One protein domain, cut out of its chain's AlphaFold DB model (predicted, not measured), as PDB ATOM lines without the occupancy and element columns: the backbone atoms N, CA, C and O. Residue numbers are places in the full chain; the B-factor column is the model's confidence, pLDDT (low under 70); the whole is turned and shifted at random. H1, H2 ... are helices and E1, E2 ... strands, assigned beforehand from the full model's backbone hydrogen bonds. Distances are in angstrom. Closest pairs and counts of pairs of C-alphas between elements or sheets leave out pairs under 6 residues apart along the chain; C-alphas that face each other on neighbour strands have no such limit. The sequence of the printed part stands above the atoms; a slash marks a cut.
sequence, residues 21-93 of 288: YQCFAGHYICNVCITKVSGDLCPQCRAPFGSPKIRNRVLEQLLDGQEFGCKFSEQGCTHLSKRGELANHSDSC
ATOM      1  N   TYR A  21     113.477 145.412 103.845       97.25
ATOM      2  CA  TYR A  21     112.296 144.772 104.414       97.25
ATOM      3  C   TYR A  21     112.671 143.984 105.655       97.25
ATOM      4  O   TYR A  21     113.684 143.291 105.647       97.25
ATOM      5  N   GLN A  22     111.850 144.070 106.698       96.62
ATOM      6  CA  GLN A  22     112.080 143.425 107.989       96.62
ATOM      7  C   GLN A  22     110.924 142.485 108.341       96.62
ATOM      8  O   GLN A  22     109.762 142.811 108.123       96.62
ATOM      9  N   CYS A  23     111.233 141.307 108.884       97.00
ATOM     10  CA  CYS A  23     110.211 140.398 109.402       97.00
ATOM     11  C   CYS A  23     109.798 140.763 110.833       97.00
ATOM     12  O   CYS A  23     110.487 141.522 111.514       97.00
ATOM     13  N   PHE A  24     108.716 140.161 111.337       96.00
ATOM     14  CA  PHE A  24     108.250 140.400 112.714       96.00
ATOM     15  C   PHE A  24     109.304 140.134 113.802       96.00
ATOM     16  O   PHE A  24     109.220 140.707 114.880       96.00
ATOM     17  N   ALA A  25     110.308 139.298 113.519       95.69
ATOM     18  CA  ALA A  25     111.396 138.989 114.446       95.69
ATOM     19  C   ALA A  25     112.637 139.895 114.296       95.69
ATOM     20  O   ALA A  25     113.638 139.651 114.959       95.69
ATOM     21  N   GLY A  26     112.625 140.898 113.411       93.56
ATOM     22  CA  GLY A  26     113.732 141.855 113.272       93.56
ATOM     23  C   GLY A  26     114.779 141.547 112.196       93.56
ATOM     24  O   GLY A  26     115.582 142.420 111.878       93.56
ATOM     25  N   HIS A  27     114.766 140.364 111.577       94.81
ATOM     26  CA  HIS A  27     115.658 140.060 110.449       94.81
ATOM     27  C   HIS A  27     115.286 140.869 109.208       94.81
ATOM     28  O   HIS A  27     114.097 141.060 108.944       94.81
ATOM     29  N   TYR A  28     116.281 141.281 108.418       94.88
ATOM     30  CA  TYR A  28     116.059 142.108 107.235       94.88
ATOM     31  C   TYR A  28     116.645 141.516 105.948       94.88
ATOM     32  O   TYR A  28     117.635 140.787 105.967       94.88
ATOM     33  N   ILE A  29     116.048 141.876 104.810       95.81
ATOM     34  CA  ILE A  29     116.540 141.569 103.458       95.81
ATOM     35  C   ILE A  29     116.290 142.748 102.504       95.81
ATOM     36  O   ILE A  29     115.460 143.615 102.777       95.81
ATOM     37  N   CYS A  30     117.011 142.806 101.382       95.62
ATOM     38  CA  CYS A  30     116.853 143.881 100.397       95.62
ATOM     39  C   CYS A  30     115.618 143.689  99.495       95.62
ATOM     40  O   CYS A  30     115.086 142.582  99.357       95.62
ATOM     41  N   ASN A  31     115.216 144.763  98.812       94.88
ATOM     42  CA  ASN A  31     114.128 144.789  97.830       94.88
ATOM     43  C   ASN A  31     114.268 143.775  96.677       94.88
ATOM     44  O   ASN A  31     113.265 143.361  96.102       94.88
ATOM     45  N   VAL A  32     115.486 143.352  96.330       94.31
ATOM     46  CA  VAL A  32     115.710 142.334  95.288       94.31
ATOM     47  C   VAL A  32     115.485 140.924  95.824       94.31
ATOM     48  O   VAL A  32     115.006 140.052  95.104       94.31
ATOM     49  N   CYS A  33     115.861 140.665  97.074       95.44
ATOM     50  CA  CYS A  33     115.776 139.329  97.648       95.44
ATOM     51  C   CYS A  33     114.374 139.007  98.160       95.44
ATOM     52  O   CYS A  33     113.949 137.862  98.035       95.44
ATOM     53  N   ILE A  34     113.631 140.000  98.658       94.56
ATOM     54  CA  ILE A  34     112.247 139.813  99.118       94.56
ATOM     55  C   ILE A  34     111.323 139.276  98.014       94.56
ATOM     56  O   ILE A  34     110.417 138.509  98.309       94.56
ATOM     57  N   THR A  35     111.578 139.594  96.738       92.75
ATOM     58  CA  THR A  35     110.774 139.096  95.604       92.75
ATOM     59  C   THR A  35     111.054 137.634  95.249       92.75
ATOM     60  O   THR A  35     110.281 137.022  94.517       92.75
ATOM     61  N   LYS A  36     112.155 137.065  95.755       91.69
ATOM     62  CA  LYS A  36     112.596 135.686  95.480       91.69
ATOM     63  C   LYS A  36     112.248 134.714  96.608       91.69
ATOM     64  O   LYS A  36     112.481 133.517  96.472       91.69
ATOM     65  N   VAL A  37     111.748 135.224  97.730       90.12
ATOM     66  CA  VAL A  37     111.418 134.431  98.912       90.12
ATOM     67  C   VAL A  37     109.996 133.894  98.783       90.12
ATOM     68  O   VAL A  37     109.033 134.652  98.704       90.12
ATOM     69  N   SER A  38     109.859 132.569  98.776       83.81
ATOM     70  CA  SER A  38     108.559 131.905  98.691       83.81
ATOM     71  C   SER A  38     107.716 132.146  99.948       83.81
ATOM     72  O   SER A  38     108.185 131.937 101.067       83.81
ATOM     73  N   GLY A  39     106.453 132.538  99.760       83.19
ATOM     74  CA  GLY A  39     105.467 132.655 100.841       83.19
ATOM     75  C   GLY A  39     105.651 133.847 101.786       83.19
ATOM     76  O   GLY A  39     105.039 133.852 102.848       83.19
ATOM     77  N   ASP A  40     106.483 134.836 101.437       88.19
ATOM     78  CA  ASP A  40     106.751 136.026 102.266       88.19
ATOM     79  C   ASP A  40     107.242 135.696 103.700       88.19
ATOM     80  O   ASP A  40     107.024 136.461 104.648       88.19
ATOM     81  N   LEU A  41     107.943 134.564 103.865       93.69
ATOM     82  CA  LEU A  41     108.507 134.108 105.142       93.69
ATOM     83  C   LEU A  41     110.015 134.350 105.222       93.69
ATOM     84  O   LEU A  41     110.766 134.034 104.306       93.69
ATOM     85  N   CYS A  42     110.490 134.844 106.361       95.38
ATOM     86  CA  CYS A  42     111.907 135.082 106.595       95.38
ATOM     87  C   CYS A  42     112.749 133.801 106.436       95.38
ATOM     88  O   CYS A  42     112.461 132.808 107.103       95.38
ATOM     89  N   PRO A  43     113.838 133.803 105.644       93.00
ATOM     90  CA  PRO A  43     114.694 132.622 105.489       93.00
ATOM     91  C   PRO A  43     115.448 132.252 106.776       93.00
ATOM     92  O   PRO A  43     115.864 131.109 106.927       93.00
ATOM     93  N   GLN A  44     115.622 133.204 107.700       93.75
ATOM     94  CA  GLN A  44     116.359 132.995 108.949       93.75
ATOM     95  C   GLN A  44     115.474 132.426 110.063       93.75
ATOM     96  O   GLN A  44     115.900 131.533 110.784       93.75
ATOM     97  N   CYS A  45     114.240 132.920 110.209       95.94
ATOM     98  CA  CYS A  45     113.368 132.547 111.333       95.94
ATOM     99  C   CYS A  45     111.960 132.092 110.939       95.94
ATOM    100  O   CYS A  45     111.147 131.811 111.814       95.94
ATOM    101  N   ARG A  46     111.642 132.053 109.640       95.31
ATOM    102  CA  ARG A  46     110.318 131.719 109.085       95.31
ATOM    103  C   ARG A  46     109.172 132.644 109.518       95.31
ATOM    104  O   ARG A  46     108.033 132.387 109.153       95.31
ATOM    105  N   ALA A  47     109.449 133.734 110.239       96.31
ATOM    106  CA  ALA A  47     108.446 134.742 110.573       96.31
ATOM    107  C   ALA A  47     108.018 135.537 109.321       96.31
ATOM    108  O   ALA A  47     108.867 135.801 108.463       96.31
ATOM    109  N   PRO A  48     106.749 135.964 109.219       95.44
ATOM    110  CA  PRO A  48     106.281 136.714 108.061       95.44
ATOM    111  C   PRO A  48     106.929 138.103 107.953       95.44
ATOM    112  O   PRO A  48     107.273 138.728 108.960       95.44
ATOM    113  N   PHE A  49     107.051 138.608 106.724       95.88
ATOM    114  CA  PHE A  49     107.440 139.998 106.439       95.88
ATOM    115  C   PHE A  49     106.286 141.006 106.574       95.88
ATOM    116  O   PHE A  49     106.493 142.198 106.371       95.88
ATOM    117  N   GLY A  50     105.088 140.545 106.941       91.44
ATOM    118  CA  GLY A  50     103.878 141.362 107.052       91.44
ATOM    119  C   GLY A  50     103.101 141.485 105.737       91.44
ATOM    120  O   GLY A  50     103.597 141.136 104.667       91.44
ATOM    121  N   SER A  51     101.863 141.974 105.833       90.38
ATOM    122  CA  SER A  51     100.987 142.270 104.694       90.38
ATOM    123  C   SER A  51     100.216 143.576 104.972       90.38
ATOM    124  O   SER A  51      99.261 143.543 105.748       90.38
ATOM    125  N   PRO A  52     100.642 144.737 104.422       91.62
ATOM    126  CA  PRO A  52     101.762 144.910 103.493       91.62
ATOM    127  C   PRO A  52     103.128 144.655 104.149       91.62
ATOM    128  O   PRO A  52     103.271 144.704 105.371       91.62
ATOM    129  N   LYS A  53     104.142 144.378 103.318       93.94
ATOM    130  CA  LYS A  53     105.509 144.084 103.769       93.94
ATOM    131  C   LYS A  53     106.073 145.246 104.601       93.94
ATOM    132  O   LYS A  53     106.021 146.402 104.182       93.94
ATOM    133  N   ILE A  54     106.644 144.934 105.761       96.31
ATOM    134  CA  ILE A  54     107.176 145.911 106.713       96.31
ATOM    135  C   ILE A  54     108.533 146.413 106.206       96.31
ATOM    136  O   ILE A  54     109.489 145.644 106.079       96.31
ATOM    137  N   ARG A  55     108.630 147.718 105.925       97.12
ATOM    138  CA  ARG A  55     109.887 148.375 105.537       97.12
ATOM    139  C   ARG A  55     110.671 148.848 106.758       97.12
ATOM    140  O   ARG A  55     110.135 149.551 107.612       97.12
ATOM    141  N   ASN A  56     111.961 148.533 106.798       96.38
ATOM    142  CA  ASN A  56     112.892 148.994 107.820       96.38
ATOM    143  C   ASN A  56     113.475 150.366 107.444       96.38
ATOM    144  O   ASN A  56     114.617 150.487 107.002       96.38
ATOM    145  N   ARG A  57     112.668 151.415 107.633       96.25
ATOM    146  CA  ARG A  57     113.052 152.804 107.323       96.25
ATOM    147  C   ARG A  57     114.225 153.311 108.162       96.25
ATOM    148  O   ARG A  57     114.994 154.137 107.689       96.25
ATOM    149  N   VAL A  58     114.370 152.811 109.390       94.12
ATOM    150  CA  VAL A  58     115.476 153.191 110.282       94.12
ATOM    151  C   VAL A  58     116.805 152.716 109.700       94.12
ATOM    152  O   VAL A  58     117.748 153.499 109.608       94.12
ATOM    153  N   LEU A  59     116.875 151.459 109.249       93.88
ATOM    154  CA  LEU A  59     118.081 150.928 108.619       93.88
ATOM    155  C   LEU A  59     118.363 151.607 107.274       93.88
ATOM    156  O   LEU A  59     119.518 151.886 106.973       93.88
ATOM    157  N   GLU A  60     117.330 151.935 106.494       95.56
ATOM    158  CA  GLU A  60     117.492 152.733 105.271       95.56
ATOM    159  C   GLU A  60     118.159 154.085 105.568       95.56
ATOM    160  O   GLU A  60     119.209 154.372 104.998       95.56
ATOM    161  N   GLN A  61     117.625 154.860 106.521       94.00
ATOM    162  CA  GLN A  61     118.188 156.155 106.930       94.00
ATOM    163  C   GLN A  61     119.621 156.032 107.460       94.00
ATOM    164  O   GLN A  61     120.487 156.851 107.145       94.00
ATOM    165  N   LEU A  62     119.890 154.988 108.245       92.25
ATOM    166  CA  LEU A  62     121.209 154.730 108.809       92.25
ATOM    167  C   LEU A  62     122.247 154.395 107.729       92.25
ATOM    168  O   LEU A  62     123.394 154.834 107.830       92.25
ATOM    169  N   LEU A  63     121.862 153.634 106.700       92.62
ATOM    170  CA  LEU A  63     122.741 153.332 105.572       92.62
ATOM    171  C   LEU A  63     122.847 154.516 104.595       92.62
ATOM    172  O   LEU A  63     123.917 154.719 104.033       92.62
ATOM    173  N   ASP A  64     121.809 155.344 104.434       93.19
ATOM    174  CA  ASP A  64     121.865 156.581 103.630       93.19
ATOM    175  C   ASP A  64     122.885 157.594 104.182       93.19
ATOM    176  O   ASP A  64     123.558 158.307 103.428       93.19
ATOM    177  N   GLY A  65     123.076 157.616 105.502       90.69
ATOM    178  CA  GLY A  65     124.106 158.423 106.159       90.69
ATOM    179  C   GLY A  65     125.544 157.966 105.882       90.69
ATOM    180  O   GLY A  65     126.470 158.749 106.071       90.69
ATOM    181  N   GLN A  66     125.751 156.743 105.387       92.00
ATOM    182  CA  GLN A  66     127.074 156.131 105.232       92.00
ATOM    183  C   GLN A  66     127.568 156.160 103.783       92.00
ATOM    184  O   GLN A  66     126.806 156.405 102.846       92.00
ATOM    185  N   GLU A  67     128.864 155.928 103.614       92.75
ATOM    186  CA  GLU A  67     129.485 155.652 102.323       92.75
ATOM    187  C   GLU A  67     129.962 154.205 102.296       92.75
ATOM    188  O   GLU A  67     130.369 153.641 103.315       92.75
ATOM    189  N   PHE A  68     129.900 153.607 101.114       90.81
ATOM    190  CA  PHE A  68     130.269 152.220 100.897       90.81
ATOM    191  C   PHE A  68     131.287 152.143  99.775       90.81
ATOM    192  O   PHE A  68     131.163 152.832  98.757       90.81
ATOM    193  N   GLY A  69     132.280 151.278  99.964       89.19
ATOM    194  CA  GLY A  69     133.214 150.934  98.908       89.19
ATOM    195  C   GLY A  69     132.516 150.232  97.754       89.19
ATOM    196  O   GLY A  69     131.544 149.496  97.939       89.19
ATOM    197  N   CYS A  70     133.031 150.461  96.550       87.62
ATOM    198  CA  CYS A  70     132.653 149.686  95.382       87.62
ATOM    199  C   CYS A  70     132.793 148.183  95.669       87.62
ATOM    200  O   CYS A  70     133.776 147.751  96.265       87.62
ATOM    201  N   LYS A  71     131.859 147.369  95.159       82.75
ATOM    202  CA  LYS A  71     131.964 145.900  95.215       82.75
ATOM    203  C   LYS A  71     133.214 145.348  94.520       82.75
ATOM    204  O   LYS A  71     133.539 144.184  94.701       82.75
ATOM    205  N   PHE A  72     133.884 146.178  93.713       82.62
ATOM    206  CA  PHE A  72     135.157 145.863  93.075       82.62
ATOM    207  C   PHE A  72     136.382 146.416  93.827       82.62
ATOM    208  O   PHE A  72     137.412 146.722  93.221       82.62
ATOM    209  N   SER A  73     136.256 146.646  95.136       82.31
ATOM    210  CA  SER A  73     137.345 147.168  95.968       82.31
ATOM    211  C   SER A  73     138.528 146.210  96.054       82.31
ATOM    212  O   SER A  73     139.672 146.660  96.019       82.31
ATOM    213  N   GLU A  74     138.269 144.900  96.052       72.38
ATOM    214  CA  GLU A  74     139.304 143.860  95.990       72.38
ATOM    215  C   GLU A  74     140.122 143.930  94.688       72.38
ATOM    216  O   GLU A  74     141.334 143.727  94.705       72.38
ATOM    217  N   GLN A  75     139.497 144.327  93.573       71.69
ATOM    218  CA  GLN A  75     140.167 144.537  92.286       71.69
ATOM    219  C   GLN A  75     140.936 145.869  92.222       71.69
ATOM    220  O   GLN A  75     141.581 146.150  91.210       71.69
ATOM    221  N   GLY A  76     140.891 146.683  93.282       78.81
ATOM    222  CA  GLY A  76     141.617 147.948  93.400       78.81
ATOM    223  C   GLY A  76     140.748 149.198  93.272       78.81
ATOM    224  O   GLY A  76     141.289 150.304  93.250       78.81
ATOM    225  N   CYS A  77     139.419 149.066  93.201       84.50
ATOM    226  CA  CYS A  77     138.548 150.236  93.187       84.50
ATOM    227  C   CYS A  77     138.481 150.901  94.569       84.50
ATOM    228  O   CYS A  77     137.925 150.352  95.514       84.50
ATOM    229  N   THR A  78     138.966 152.134  94.678       91.62
ATOM    230  CA  THR A  78     138.902 152.919  95.923       91.62
ATOM    231  C   THR A  78     137.681 153.838  96.003       91.62
ATOM    232  O   THR A  78     137.560 154.622  96.940       91.62
ATOM    233  N   HIS A  79     136.766 153.760  95.032       92.06
ATOM    234  CA  HIS A  79     135.588 154.620  94.981       92.06
ATOM    235  C   HIS A  79     134.625 154.321  96.135       92.06
ATOM    236  O   HIS A  79     134.173 153.183  96.300       92.06
ATOM    237  N   LEU A  80     134.279 155.367  96.885       93.69
ATOM    238  CA  LEU A  80     133.245 155.363  97.913       93.69
ATOM    239  C   LEU A  80     132.016 156.103  97.380       93.69
ATOM    240  O   LEU A  80     132.149 157.107  96.686       93.69
ATOM    241  N   SER A  81     130.818 155.599  97.670       93.25
ATOM    242  CA  SER A  81     129.569 156.257  97.252       93.25
ATOM    243  C   SER A  81     128.399 155.912  98.162       93.25
ATOM    244  O   SER A  81     128.472 154.982  98.975       93.25
ATOM    245  N   LYS A  82     127.298 156.657  98.020       94.50
ATOM    246  CA  LYS A  82     126.039 156.355  98.707       94.50
ATOM    247  C   LYS A  82     125.442 155.051  98.190       94.50
ATOM    248  O   LYS A  82     125.611 154.687  97.028       94.50
ATOM    249  N   ARG A  83     124.679 154.353  99.040       92.69
ATOM    250  CA  ARG A  83     124.109 153.036  98.693       92.69
ATOM    251  C   ARG A  83     123.262 153.046  97.414       92.69
ATOM    252  O   ARG A  83     123.292 152.072  96.669       92.69
ATOM    253  N   GLY A  84     122.558 154.148  97.136       90.19
ATOM    254  CA  GLY A  84     121.749 154.312  95.922       90.19
ATOM    255  C   GLY A  84     122.568 154.449  94.633       90.19
ATOM    256  O   GLY A  84     122.062 154.167  93.551       90.19
ATOM    257  N   GLU A  85     123.842 154.828  94.732       91.31
ATOM    258  CA  GLU A  85     124.735 155.067  93.589       91.31
ATOM    259  C   GLU A  85     125.655 153.875  93.293       91.31
ATOM    260  O   GLU A  85     126.232 153.792  92.205       91.31
ATOM    261  N   LEU A  86     125.757 152.918  94.222       88.38
ATOM    262  CA  LEU A  86     126.630 151.747  94.097       88.38
ATOM    263  C   LEU A  86     126.373 150.949  92.817       88.38
ATOM    264  O   LEU A  86     127.322 150.501  92.173       88.38
ATOM    265  N   ALA A  87     125.105 150.776  92.432       86.12
ATOM    266  CA  ALA A  87     124.746 150.058  91.213       86.12
ATOM    267  C   ALA A  87     125.296 150.774  89.970       86.12
ATOM    268  O   ALA A  87     126.024 150.156  89.190       86.12
ATOM    269  N   ASN A  88     125.038 152.083  89.864       88.81
ATOM    270  CA  ASN A  88     125.473 152.927  88.752       88.81
ATOM    271  C   ASN A  88     126.997 152.932  88.624       88.81
ATOM    272  O   ASN A  88     127.524 152.649  87.549       88.81
ATOM    273  N   HIS A  89     127.704 153.166  89.736       91.31
ATOM    274  CA  HIS A  89     129.160 153.085  89.743       91.31
ATOM    275  C   HIS A  89     129.630 151.691  89.323       91.31
ATOM    276  O   HIS A  89     130.533 151.575  88.501       91.31
ATOM    277  N   SER A  90     129.024 150.620  89.847       85.62
ATOM    278  CA  SER A  90     129.451 149.261  89.516       85.62
ATOM    279  C   SER A  90     129.281 148.924  88.032       85.62
ATOM    280  O   SER A  90     130.048 148.123  87.499       85.62
ATOM    281  N   ASP A  91     128.323 149.541  87.342       85.75
ATOM    282  CA  ASP A  91     128.138 149.303  85.917       85.75
ATOM    283  C   ASP A  91     129.195 149.990  85.048       85.75
ATOM    284  O   ASP A  91     129.625 149.407  84.046       85.75
ATOM    285  N   SER A  92     129.672 151.164  85.463       86.69
ATOM    286  CA  SER A  92     130.713 151.935  84.773       86.69
ATOM    287  C   SER A  92     132.103 151.824  85.413       86.69
ATOM    288  O   SER A  92     133.020 152.542  85.017       86.69
ATOM    289  N   CYS A  93     132.274 150.971  86.425       86.06
ATOM    290  CA  CYS A  93     133.514 150.890  87.187       86.06
ATOM    291  C   CYS A  93     134.664 150.412  86.296       86.06
ATOM    292  O   CYS A  93     134.571 149.364  85.658       86.06
TER     293      CYS A  93
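Overview. This is residues 21 to 93 of the 288 residues of the protein "E3 ubiquitin-protein ligase" of Orchesella cincta (UniProt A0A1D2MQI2). With little regular structure, this domain is two lobes made mostly of loops, bridged by the short helix H1: residues 21 to 53, with strand E1, make one lobe, and residues 68 to 93, with helix H2, make the other. Along the chain the order is E1, H1, H2; these named elements hold only 18 of the 73 printed residues, and the class is mostly helix. The whole is loose, with a radius of gyration of the C-alphas of 14.9 A, and elongated, spanning 40 by 24 by 18 A.

Along the chain. H1, residues 57 to 64, is 10.3 A long and begins at C-alpha 57 (113.052, 152.804, 107.323). E1 is residues 28 to 30. H2, residues 86 to 92, is 10.2 A long and ends at C-alpha 92 (130.713, 151.935, 84.773).

Arrangement. H1 is apart from E1 and from H2, with no C-alpha within 8 A. E1 and H2 are apart too. E1 pairs with no named strand. Residues 68 to 69 pair antiparallel with residues 80 to 81. In H1 and H2 every O i to N i+4 pair is within hydrogen-bond range.

Size, cuts and confidence. The C-alphas farthest apart, of Ser 51 and Gly 76, are 42.6 A apart. Both links are long, 26 and 21 residues. The printed part has no cut, and no printed residue is under 70 in pLDDT.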